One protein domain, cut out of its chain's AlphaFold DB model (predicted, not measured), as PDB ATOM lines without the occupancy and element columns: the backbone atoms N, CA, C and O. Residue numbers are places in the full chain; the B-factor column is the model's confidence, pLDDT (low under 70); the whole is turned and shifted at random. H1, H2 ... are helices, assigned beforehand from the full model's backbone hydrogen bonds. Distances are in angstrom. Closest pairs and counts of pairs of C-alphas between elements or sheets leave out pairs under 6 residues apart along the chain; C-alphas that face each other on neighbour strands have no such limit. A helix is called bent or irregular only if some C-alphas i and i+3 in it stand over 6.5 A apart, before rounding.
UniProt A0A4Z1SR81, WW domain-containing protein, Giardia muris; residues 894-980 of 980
ATOM      1  N   ILE A 894     210.278 169.072 232.140       90.75
ATOM      2  CA  ILE A 894     211.454 169.685 231.503       90.75
ATOM      3  C   ILE A 894     211.187 171.176 231.269       90.75
ATOM      4  O   ILE A 894     211.964 172.025 231.714       90.75
ATOM      5  N   THR A 895     210.053 171.506 230.647       91.44
ATOM      6  CA  THR A 895     209.628 172.898 230.422       91.44
ATOM      7  C   THR A 895     209.412 173.629 231.739       91.44
ATOM      8  O   THR A 895     209.842 174.773 231.885       91.44
ATOM      9  N   ARG A 896     208.806 172.969 232.736       93.44
ATOM     10  CA  ARG A 896     208.624 173.532 234.078       93.44
ATOM     11  C   ARG A 896     209.964 173.835 234.736       93.44
ATOM     12  O   ARG A 896     210.127 174.946 235.221       93.44
ATOM     13  N   ALA A 897     210.924 172.907 234.720       91.38
ATOM     14  CA  ALA A 897     212.246 173.139 235.304       91.38
ATOM     15  C   ALA A 897     212.965 174.334 234.650       91.38
ATOM     16  O   ALA A 897     213.458 175.212 235.359       91.38
ATOM     17  N   TRP A 898     212.952 174.415 233.312       93.06
ATOM     18  CA  TRP A 898     213.522 175.546 232.569       93.06
ATOM     19  C   TRP A 898     212.818 176.877 232.886       93.06
ATOM     20  O   TRP A 898     213.498 177.881 233.123       93.06
ATOM     21  N   LEU A 899     211.479 176.893 232.951       92.38
ATOM     22  CA  LEU A 899     210.702 178.072 233.347       92.38
ATOM     23  C   LEU A 899     211.050 178.503 234.779       92.38
ATOM     24  O   LEU A 899     211.399 179.662 234.982       92.38
ATOM     25  N   THR A 900     211.015 177.594 235.758       91.75
ATOM     26  CA  THR A 900     211.294 177.906 237.168       91.75
ATOM     27  C   THR A 900     212.714 178.447 237.367       91.75
ATOM     28  O   THR A 900     212.877 179.480 238.020       91.75
ATOM     29  N   GLU A 901     213.742 177.811 236.785       91.81
ATOM     30  CA  GLU A 901     215.131 178.297 236.870       91.81
ATOM     31  C   GLU A 901     215.264 179.691 236.240       91.81
ATOM     32  O   GLU A 901     215.870 180.601 236.813       91.81
ATOM     33  N   THR A 902     214.654 179.889 235.071       92.50
ATOM     34  CA  THR A 902     214.764 181.144 234.327       92.50
ATOM     35  C   THR A 902     213.998 182.285 235.001       92.50
ATOM     36  O   THR A 902     214.535 183.388 235.116       92.50
ATOM     37  N   MET A 903     212.784 182.045 235.508       93.06
ATOM     38  CA  MET A 903     212.026 183.049 236.261       93.06
ATOM     39  C   MET A 903     212.754 183.447 237.550       93.06
ATOM     40  O   MET A 903     212.834 184.639 237.856       93.06
ATOM     41  N   ALA A 904     213.352 182.488 238.268       89.62
ATOM     42  CA  ALA A 904     214.185 182.770 239.436       89.62
ATOM     43  C   ALA A 904     215.430 183.604 239.067       89.62
ATOM     44  O   ALA A 904     215.750 184.577 239.755       89.62
ATOM     45  N   PHE A 905     216.091 183.295 237.945       93.12
ATOM     46  CA  PHE A 905     217.223 184.082 237.448       93.12
ATOM     47  C   PHE A 905     216.832 185.522 237.065       93.12
ATOM     48  O   PHE A 905     217.578 186.460 237.372       93.12
ATOM     49  N   LEU A 906     215.674 185.729 236.424       93.38
ATOM     50  CA  LEU A 906     215.173 187.074 236.116       93.38
ATOM     51  C   LEU A 906     214.789 187.838 237.394       93.38
ATOM     52  O   LEU A 906     215.179 188.996 237.530       93.38
ATOM     53  N   HIS A 907     214.133 187.193 238.366       91.62
ATOM     54  CA  HIS A 907     213.809 187.796 239.667       91.62
ATOM     55  C   HIS A 907     215.069 188.277 240.403       91.62
ATOM     56  O   HIS A 907     215.185 189.456 240.744       91.62
ATOM     57  N   GLY A 908     216.074 187.406 240.553       91.25
ATOM     58  CA  GLY A 908     217.365 187.779 241.140       91.25
ATOM     59  C   GLY A 908     218.114 188.843 240.325       91.25
ATOM     60  O   GLY A 908     218.932 189.591 240.859       91.25
ATOM     61  N   THR A 909     217.827 188.971 239.027       93.62
ATOM     62  CA  THR A 909     218.361 190.053 238.189       93.62
ATOM     63  C   THR A 909     217.677 191.391 238.478       93.62
ATOM     64  O   THR A 909     218.387 192.387 238.621       93.62
ATOM     65  N   CYS A 910     216.354 191.424 238.674       93.50
ATOM     66  CA  CYS A 910     215.649 192.612 239.171       93.50
ATOM     67  C   CYS A 910     216.222 193.092 240.515       93.50
ATOM     68  O   CYS A 910     216.558 194.266 240.654       93.50
ATOM     69  N   GLU A 911     216.416 192.185 241.478       92.12
ATOM     70  CA  GLU A 911     216.968 192.507 242.806       92.12
ATOM     71  C   GLU A 911     218.411 193.042 242.733       92.12
ATOM     72  O   GLU A 911     218.749 194.037 243.384       92.12
ATOM     73  N   ARG A 912     219.265 192.437 241.892       93.50
ATOM     74  CA  ARG A 912     220.633 192.929 241.638       93.50
ATOM     75  C   ARG A 912     220.634 194.339 241.041       93.50
ATOM     76  O   ARG A 912     221.476 195.154 241.426       93.50
ATOM     77  N   ILE A 913     219.702 194.640 240.136       95.06
ATOM     78  CA  ILE A 913     219.571 195.963 239.515       95.06
ATOM     79  C   ILE A 913     219.021 196.987 240.524       95.06
ATOM     80  O   ILE A 913     219.609 198.059 240.648       95.06
ATOM     81  N   ASP A 914     217.985 196.666 241.311       94.44
ATOM     82  CA  ASP A 914     217.463 197.563 242.362       94.44
ATOM     83  C   ASP A 914     218.525 197.884 243.428       94.44
ATOM     84  O   ASP A 914     218.665 199.039 243.833       94.44
ATOM     85  N   SER A 915     219.358 196.911 243.817       93.25
ATOM     86  CA  SER A 915     220.492 197.170 244.714       93.25
ATOM     87  C   SER A 915     221.560 198.068 244.070       93.25
ATOM     88  O   SER A 915     222.096 198.957 244.734       93.25
ATOM     89  N   GLU A 916     221.864 197.906 242.776       95.06
ATOM     90  CA  GLU A 916     222.777 198.815 242.061       95.06
ATOM     91  C   GLU A 916     222.222 200.236 241.890       95.06
ATOM     92  O   GLU A 916     223.008 201.188 241.940       95.06
ATOM     93  N   ILE A 917     220.899 200.393 241.755       95.38
ATOM     94  CA  ILE A 917     220.206 201.690 241.811       95.38
ATOM     95  C   ILE A 917     220.279 202.261 243.235       95.38
ATOM     96  O   ILE A 917     220.634 203.425 243.415       95.38
ATOM     97  N   GLY A 918     220.011 201.444 244.256       93.62
ATOM     98  CA  GLY A 918     220.095 201.822 245.667       93.62
ATOM     99  C   GLY A 918     221.460 202.407 246.015       93.62
ATOM    100  O   GLY A 918     221.534 203.503 246.572       93.62
ATOM    101  N   LYS A 919     222.541 201.747 245.577       94.06
ATOM    102  CA  LYS A 919     223.924 202.226 245.739       94.06
ATOM    103  C   LYS A 919     224.166 203.589 245.079       94.06
ATOM    104  O   LYS A 919     224.899 204.389 245.648       94.06
ATOM    105  N   CYS A 920     223.543 203.889 243.932       93.31
ATOM    106  CA  CYS A 920     223.617 205.227 243.317       93.31
ATOM    107  C   CYS A 920     222.978 206.313 244.200       93.31
ATOM    108  O   CYS A 920     223.448 207.445 244.210       93.31
ATOM    109  N   TYR A 921     221.934 205.964 244.957       93.00
ATOM    110  CA  TYR A 921     221.252 206.849 245.908       93.00
ATOM    111  C   TYR A 921     221.797 206.754 247.350       93.00
ATOM    112  O   TYR A 921     221.169 207.265 248.276       93.00
ATOM    113  N   GLY A 922     222.931 206.076 247.576       91.94
ATOM    114  CA  GLY A 922     223.513 205.890 248.914       91.94
ATOM    115  C   GLY A 922     222.708 204.976 249.855       91.94
ATOM    116  O   GLY A 922     222.912 205.009 251.068       91.94
ATOM    117  N   ARG A 923     221.788 204.164 249.323       85.44
ATOM    118  CA  ARG A 923     220.928 203.223 250.063       85.44
ATOM    119  C   ARG A 923     221.327 201.765 249.778       85.44
ATOM    120  O   ARG A 923     222.045 201.480 248.825       85.44
ATOM    121  N   ARG A 924     220.863 200.817 250.604       75.38
ATOM    122  CA  ARG A 924     221.110 199.369 250.387       75.38
ATOM    123  C   ARG A 924     220.282 198.786 249.228       75.38
ATOM    124  O   ARG A 924     220.745 197.887 248.529       75.38
ATOM    125  N   SER A 925     219.094 199.345 249.025       75.75
ATOM    126  CA  SER A 925     218.140 199.084 247.946       75.75
ATOM    127  C   SER A 925     217.457 200.401 247.571       75.75
ATOM    128  O   SER A 925     217.489 201.366 248.345       75.75
ATOM    129  N   ALA A 926     216.866 200.466 246.381       77.38
ATOM    130  CA  ALA A 926     216.013 201.578 245.978       77.38
ATOM    131  C   ALA A 926     214.537 201.321 246.330       77.38
ATOM    132  O   ALA A 926     213.799 202.282 246.550       77.38
ATOM    133  N   ASN A 927     214.136 200.046 246.440       85.31
ATOM    134  CA  ASN A 927     212.751 199.590 246.611       85.31
ATOM    135  C   ASN A 927     211.826 200.052 245.464       85.31
ATOM    136  O   ASN A 927     210.630 200.248 245.666       85.31
ATOM    137  N   LEU A 928     212.382 200.226 244.261       86.06
ATOM    138  CA  LEU A 928     211.623 200.452 243.029       86.06
ATOM    139  C   LEU A 928     211.074 199.122 242.495       86.06
ATOM    140  O   LEU A 928     209.995 199.085 241.905       86.06
ATOM    141  N   TYR A 929     211.792 198.020 242.733       89.75
ATOM    142  CA  TYR A 929     211.285 196.675 242.484       89.75
ATOM    143  C   TYR A 929     210.353 196.207 243.609       89.75
ATOM    144  O   TYR A 929     210.767 195.538 244.554       89.75
ATOM    145  N   THR A 930     209.068 196.537 243.489       87.00
ATOM    146  CA  THR A 930     207.987 195.874 244.234       87.00
ATOM    147  C   THR A 930     207.278 194.882 243.300       87.00
ATOM    148  O   THR A 930     206.411 195.306 242.525       87.00
ATOM    149  N   PRO A 931     207.641 193.584 243.294       84.06
ATOM    150  CA  PRO A 931     206.990 192.605 242.428       84.06
ATOM    151  C   PRO A 931     205.496 192.480 242.758       84.06
ATOM    152  O   PRO A 931     205.103 192.401 243.920       84.06
ATOM    153  N   LYS A 932     204.649 192.429 241.720       88.25
ATOM    154  CA  LYS A 932     203.189 192.211 241.844       88.25
ATOM    155  C   LYS A 932     202.813 190.738 242.083       88.25
ATOM    156  O   LYS A 932     201.635 190.397 242.081       88.25
ATOM    157  N   TYR A 933     203.811 189.875 242.228       88.50
ATOM    158  CA  TYR A 933     203.725 188.421 242.244       88.50
ATOM    159  C   TYR A 933     204.613 187.868 243.362       88.50
ATOM    160  O   TYR A 933     205.594 188.503 243.754       88.50
ATOM    161  N   THR A 934     204.279 186.693 243.889       89.56
ATOM    162  CA  THR A 934     205.052 186.069 244.969       89.56
ATOM    163  C   THR A 934     206.133 185.127 244.434       89.56
ATOM    164  O   THR A 934     206.092 184.672 243.290       89.56
ATOM    165  N   VAL A 935     207.075 184.746 245.301       84.75
ATOM    166  CA  VAL A 935     208.049 183.675 245.012       84.75
ATOM    167  C   VAL A 935     207.350 182.328 244.746       84.75
ATOM    168  O   VAL A 935     207.878 181.501 244.008       84.75
ATOM    169  N   ALA A 936     206.144 182.110 245.289       89.06
ATOM    170  CA  ALA A 936     205.343 180.932 244.960       89.06
ATOM    171  C   ALA A 936     204.791 181.004 243.528       89.06
ATOM    172  O   ALA A 936     204.865 180.012 242.819       89.06
ATOM    173  N   ASP A 937     204.338 182.170 243.058       90.06
ATOM    174  CA  ASP A 937     203.858 182.336 241.677       90.06
ATOM    175  C   ASP A 937     204.992 182.171 240.648       90.06
ATOM    176  O   ASP A 937     204.769 181.615 239.573       90.06
ATOM    177  N   VAL A 938     206.219 182.578 241.002       86.75
ATOM    178  CA  VAL A 938     207.450 182.287 240.242       86.75
ATOM    179  C   VAL A 938     207.744 180.782 240.207       86.75
ATOM    180  O   VAL A 938     207.940 180.213 239.136       86.75
ATOM    181  N   ARG A 939     207.761 180.118 241.371       87.31
ATOM    182  CA  ARG A 939     208.056 178.679 241.488       87.31
ATOM    183  C   ARG A 939     207.014 177.813 240.774       87.31
ATOM    184  O   ARG A 939     207.370 176.835 240.127       87.31
ATOM    185  N   ASP A 940     205.745 178.190 240.884       89.56
ATOM    186  CA  ASP A 940     204.599 177.453 240.351       89.56
ATOM    187  C   ASP A 940     204.282 177.850 238.890       89.56
ATOM    188  O   ASP A 940     203.264 177.427 238.342       89.56
ATOM    189  N   CYS A 941     205.164 178.643 238.259       91.56
ATOM    190  CA  CYS A 941     205.115 179.104 236.867       91.56
ATOM    191  C   CYS A 941     203.799 179.802 236.477       91.56
ATOM    192  O   CYS A 941     203.264 179.555 235.399       91.56
ATOM    193  N   ARG A 942     203.272 180.675 237.344       93.88
ATOM    194  CA  ARG A 942     201.979 181.384 237.194       93.88
ATOM    195  C   ARG A 942     202.077 182.780 236.567       93.88
ATOM    196  O   ARG A 942     201.111 183.538 236.585       93.88
ATOM    197  N   ILE A 943     203.249 183.144 236.059       92.62
ATOM    198  CA  ILE A 943     203.564 184.470 235.519       92.62
ATOM    199  C   ILE A 943     204.167 184.256 234.126       92.62
ATOM    200  O   ILE A 943     205.051 183.408 234.010       92.62
ATOM    201  N   PRO A 944     203.770 184.997 233.075       92.00
ATOM    202  CA  PRO A 944     204.495 184.959 231.810       92.00
ATOM    203  C   PRO A 944     205.922 185.484 232.011       92.00
ATOM    204  O   PRO A 944     206.149 186.519 232.649       92.00
ATOM    205  N   LEU A 945     206.899 184.790 231.430       91.75
ATOM    206  CA  LEU A 945     208.317 185.137 231.533       91.75
ATOM    207  C   LEU A 945     208.603 186.530 230.929       91.75
ATOM    208  O   LEU A 945     209.482 187.248 231.415       91.75
ATOM    209  N   ARG A 946     207.801 186.954 229.937       89.38
ATOM    210  CA  ARG A 946     207.834 188.304 229.350       89.38
ATOM    211  C   ARG A 946     207.684 189.413 230.406       89.38
ATOM    212  O   ARG A 946     208.511 190.320 230.438       89.38
ATOM    213  N   THR A 947     206.742 189.293 231.346       90.81
ATOM    214  CA  THR A 947     206.498 190.304 232.401       90.81
ATOM    215  C   THR A 947     207.610 190.379 233.456       90.81
ATOM    216  O   THR A 947     207.858 191.439 234.036       90.81
ATOM    217  N   LEU A 948     208.343 189.286 233.688       91.44
ATOM    218  CA  LEU A 948     209.582 189.330 234.476       91.44
ATOM    219  C   LEU A 948     210.688 190.093 233.727       91.44
ATOM    220  O   LEU A 948     211.379 190.919 234.324       91.44
ATOM    221  N   CYS A 949     210.819 189.872 232.416       92.62
ATOM    222  CA  CYS A 949     211.799 190.558 231.570       92.62
ATOM    223  C   CYS A 949     211.499 192.064 231.401       92.62
ATOM    224  O   CYS A 949     212.410 192.886 231.477       92.62
ATOM    225  N   GLU A 950     210.226 192.454 231.282       91.81
ATOM    226  CA  GLU A 950     209.774 193.856 231.324       91.81
ATOM    227  C   GLU A 950     210.181 194.551 232.635       91.81
ATOM    228  O   GLU A 950     210.651 195.692 232.622       91.81
ATOM    229  N   GLY A 951     210.080 193.843 233.767       93.12
ATOM    230  CA  GLY A 951     210.590 194.305 235.059       93.12
ATOM    231  C   GLY A 951     212.099 194.567 235.034       93.12
ATOM    232  O   GLY A 951     212.543 195.650 235.428       93.12
ATOM    233  N   VAL A 952     212.883 193.621 234.498       94.62
ATOM    234  CA  VAL A 952     214.336 193.778 234.308       94.62
ATOM    235  C   VAL A 952     214.652 194.986 233.420       94.62
ATOM    236  O   VAL A 952     215.510 195.790 233.779       94.62
ATOM    237  N   LEU A 953     213.957 195.154 232.291       94.31
ATOM    238  CA  LEU A 953     214.182 196.256 231.349       94.31
ATOM    239  C   LEU A 953     213.814 197.627 231.924       94.31
ATOM    240  O   LEU A 953     214.558 198.590 231.725       94.31
ATOM    241  N   SER A 954     212.711 197.723 232.667       94.50
ATOM    242  CA  SER A 954     212.285 198.957 233.335       94.50
ATOM    243  C   SER A 954     213.318 199.412 234.375       94.50
ATOM    244  O   SER A 954     213.823 200.540 234.320       94.50
ATOM    245  N   LEU A 955     213.737 198.496 235.258       95.25
ATOM    246  CA  LEU A 955     214.782 198.755 236.250       95.25
ATOM    247  C   LEU A 955     216.131 199.061 235.583       95.25
ATOM    248  O   LEU A 955     216.807 200.013 235.976       95.25
ATOM    249  N   PHE A 956     216.521 198.308 234.548       95.88
ATOM    250  CA  PHE A 956     217.771 198.544 233.826       95.88
ATOM    251  C   PHE A 956     217.783 199.920 233.151       95.88
ATOM    252  O   PHE A 956     218.786 200.624 233.229       95.88
ATOM    253  N   THR A 957     216.663 200.351 232.567       95.31
ATOM    254  CA  THR A 957     216.515 201.689 231.971       95.31
ATOM    255  C   THR A 957     216.687 202.791 233.019       95.31
ATOM    256  O   THR A 957     217.305 203.821 232.743       95.31
ATOM    257  N   HIS A 958     216.198 202.586 234.249       95.88
ATOM    258  CA  HIS A 958     216.436 203.522 235.352       95.88
ATOM    259  C   HIS A 958     217.897 203.507 235.824       95.88
ATOM    260  O   HIS A 958     218.500 204.566 235.998       95.88
ATOM    261  N   LEU A 959     218.510 202.327 235.950       95.69
ATOM    262  CA  LEU A 959     219.928 202.197 236.293       95.69
ATOM    263  C   LEU A 959     220.840 202.821 235.226       95.69
ATOM    264  O   LEU A 959     221.825 203.465 235.577       95.69
ATOM    265  N   GLN A 960     220.503 202.703 233.941       96.38
ATOM    266  CA  GLN A 960     221.276 203.281 232.842       96.38
ATOM    267  C   GLN A 960     221.223 204.818 232.840       96.38
ATOM    268  O   GLN A 960     222.226 205.449 232.520       96.38
ATOM    269  N   LYS A 961     220.117 205.440 233.277       95.94
ATOM    270  CA  LYS A 961     220.056 206.901 233.505       95.94
ATOM    271  C   LYS A 961     221.026 207.364 234.603       95.94
ATOM    272  O   LYS A 961     221.515 208.487 234.541       95.94
ATOM    273  N   LEU A 962     221.316 206.508 235.588       95.94
ATOM    274  CA  LEU A 962     222.219 206.797 236.714       95.94
ATOM    275  C   LEU A 962     223.679 206.391 236.440       95.94
ATOM    276  O   LEU A 962     224.603 207.019 236.949       95.94
ATOM    277  N   LYS A 963     223.897 205.337 235.644       96.75
ATOM    278  CA  LYS A 963     225.204 204.783 235.254       96.75
ATOM    279  C   LYS A 963     225.215 204.460 233.743       96.75
ATOM    280  O   LYS A 963     225.155 203.284 233.385       96.75
ATOM    281  N   PRO A 964     225.337 205.449 232.832       96.31
ATOM    282  CA  PRO A 964     225.210 205.222 231.381       96.31
ATOM    283  C   PRO A 964     226.214 204.237 230.760       96.31
ATOM    284  O   PRO A 964     225.987 203.735 229.661       96.31
ATOM    285  N   SER A 965     227.321 203.952 231.451       95.44
ATOM    286  CA  SER A 965     228.355 203.000 231.032       95.44
ATOM    287  C   SER A 965     228.007 201.526 231.285       95.44
ATOM    288  O   SER A 965     228.693 200.651 230.750       95.44
ATOM    289  N   ILE A 966     226.977 201.222 232.084       94.69
ATOM    290  CA  ILE A 966     226.595 199.838 232.385       94.69
ATOM    291  C   ILE A 966     225.856 199.199 231.196       94.69
ATOM    292  O   ILE A 966     225.055 199.842 230.520       94.69
ATOM    293  N   ARG A 967     226.124 197.916 230.927       94.06
ATOM    294  CA  ARG A 967     225.476 197.127 229.863       94.06
ATOM    295  C   ARG A 967     224.692 195.970 230.487       94.06
ATOM    296  O   ARG A 967     225.201 195.335 231.404       94.06
ATOM    297  N   LEU A 968     223.507 195.650 229.960       91.44
ATOM    298  CA  LEU A 968     222.629 194.598 230.502       91.44
ATOM    299  C   LEU A 968     223.318 193.219 230.570       91.44
ATOM    300  O   LEU A 968     223.163 192.494 231.550       91.44
ATOM    301  N   GLY A 969     224.181 192.905 229.596       89.88
ATOM    302  CA  GLY A 969     224.990 191.679 229.588       89.88
ATOM    303  C   GLY A 969     225.912 191.498 230.807       89.88
ATOM    304  O   GLY A 969     226.252 190.366 231.134       89.88
ATOM    305  N   ALA A 970     226.249 192.564 231.546       90.62
ATOM    306  CA  ALA A 970     226.999 192.450 232.801       90.62
ATOM    307  C   ALA A 970     226.224 191.692 233.901       90.62
ATOM    308  O   ALA A 970     226.842 191.153 234.816       90.62
ATOM    309  N   PHE A 971     224.890 191.624 233.797       89.62
ATOM    310  CA  PHE A 971     224.033 190.829 234.678       89.62
ATOM    311  C   PHE A 971     223.808 189.401 234.144       89.62
ATOM    312  O   PHE A 971     223.726 188.468 234.940       89.62
ATOM    313  N   ALA A 972     223.797 189.204 232.816       82.69
ATOM    314  CA  ALA A 972     223.754 187.875 232.182       82.69
ATOM    315  C   ALA A 972     224.977 187.012 232.553       82.69
ATOM    316  O   ALA A 972     224.873 185.808 232.798       82.69
ATOM    317  N   ASP A 973     226.144 187.654 232.644       72.81
ATOM    318  CA  ASP A 973     227.437 187.025 232.916       72.81
ATOM    319  C   ASP A 973     227.509 186.261 234.251       72.81
ATOM    320  O   ASP A 973     228.348 185.373 234.398       72.81
ATOM    321  N   ALA A 974     226.628 186.554 235.217       66.62
ATOM    322  CA  ALA A 974     226.555 185.822 236.483       66.62
ATOM    323  C   ALA A 974     226.249 184.326 236.268       66.62
ATOM    324  O   ALA A 974     226.945 183.472 236.821       66.62
ATOM    325  N   ARG A 975     225.286 184.009 235.385       64.62
ATOM    326  CA  ARG A 975     224.875 182.626 235.072       64.62
ATOM    327  C   ARG A 975     225.998 181.863 234.362       64.62
ATOM    328  O   ARG A 975     226.312 180.738 234.733       64.62
ATOM    329  N   LYS A 976     226.692 182.516 233.418       62.03
ATOM    330  CA  LYS A 976     227.856 181.947 232.700       62.03
ATOM    331  C   LYS A 976     229.058 181.641 233.604       62.03
ATOM    332  O   LYS A 976     229.900 180.832 233.233       62.03
ATOM    333  N   ARG A 977     229.152 182.280 234.773       55.28
ATOM    334  CA  ARG A 977     230.233 182.075 235.753       55.28
ATOM    335  C   ARG A 977     229.903 181.017 236.813       55.28
ATOM    336  O   ARG A 977     230.726 180.801 237.698       55.28
ATOM    337  N   GLY A 978     228.731 180.377 236.745       51.78
ATOM    338  CA  GLY A 978     228.303 179.372 237.725       51.78
ATOM    339  C   GLY A 978     228.110 179.933 239.138       51.78
ATOM    340  O   GLY A 978     228.276 179.203 240.111       51.78
ATOM    341  N   ILE A 979     227.815 181.233 239.255       38.75
ATOM    342  CA  ILE A 979     227.528 181.887 240.534       38.75
ATOM    343  C   ILE A 979     226.014 181.759 240.786       38.75
ATOM    344  O   ILE A 979     225.260 182.286 239.961       38.75
ATOM    345  N   PRO A 980     225.575 181.075 241.860       37.12
ATOM    346  CA  PRO A 980     224.162 181.010 242.241       37.12
ATOM    347  C   PRO A 980     223.633 182.376 242.719       37.12
ATOM    348  O   PRO A 980     224.397 183.104 243.396       37.12
TER     349      PRO A 980
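What this domain is: This is residues 894 to 980 of the 980 residues of the protein "WW domain-containing protein" of Giardia muris (UniProt A0A4Z1SR81). What shape do these atoms make? Two long helices, H1 and H3, lie side by side and run the same way, with the short helices H2 and H4 on opposite sides of H1. A long stretch without a named element, residues 921 to 934, leads back from the end of H1 to H2, which packs on an early part of H1, while H4 runs back near H1 without clearly touching it. What are the counts and the size? The printed part has 87 residues with four named helices, in the order H1, H2, H3, H4, and no named strand; the class is all helix. The whole is compact, with a radius of gyration of the C-alphas of 13.2 A and spans of 39 by 29 by 20 A.

How they stand to each other: What touches the longest helix? H1, residues 894 to 920, touches H3, residues 945 to 962, and their closest C-alphas, those of Cys 910 and Val 952, are 5.2 A apart. The two run the same way at a shallow tilt of 18 degrees. H1 also touches H2, residues 935 to 939, with residues 900 to 904 alone; the closest C-alphas, those of Thr 900 and Arg 939, are 5.5 A apart. Where does the last helix stand? H4, residues 969 to 976, is close to H1 but not clearly touching it, the closest C-alphas being those of Thr 909 and Phe 971 at 6.7 A. Their lines stand at a steep tilt of 45 degrees, and they run opposite ways. Which pairs stay apart? H2 and H3, H3 and H4, and H2 and H4 are apart. What do the helix backbones show? In H1, H2 and H3 every O i to N i+4 pair is within hydrogen-bond range. In H4 this holds for 1 of 4 pairs, while 4 of its 5 O i to N i+3 pairs are within range.

Where its parts are: Where do the long helices lie? H1 runs 39.4 A from C-alpha 894 at (211.454, 169.685, 231.503) to C-alpha 920 at (223.617, 205.227, 243.317). H3 measures 26.3 A from C-alpha 945 to C-alpha 962. And the short ones? H2 measures 6.1 A from C-alpha 935 to C-alpha 939. H4 measures 10.6 A and ends with C-alpha 976 at (227.856, 181.947, 232.700); it is neither bent nor irregular, but only just: C-alphas 972 and 975 are 6.1 A apart.

The domain as a whole: How far does it reach, and is it cut? The two C-alphas farthest apart, those of Ile 894 and Gly 922, are 41.9 A from each other. The printed part has no cut, and Pro 980 is the chain's last residue. How long are the links? The link from H1 to H2 is long, with 14 residues, that from H2 to H3 is tight, with 5, and that from H3 to H4 is short, with 6. Where is confidence low? The mean pLDDT of the printed part is 88.1, and residues 974 to 980, of which 974 to 976 belong to H4, are under 70 in this model.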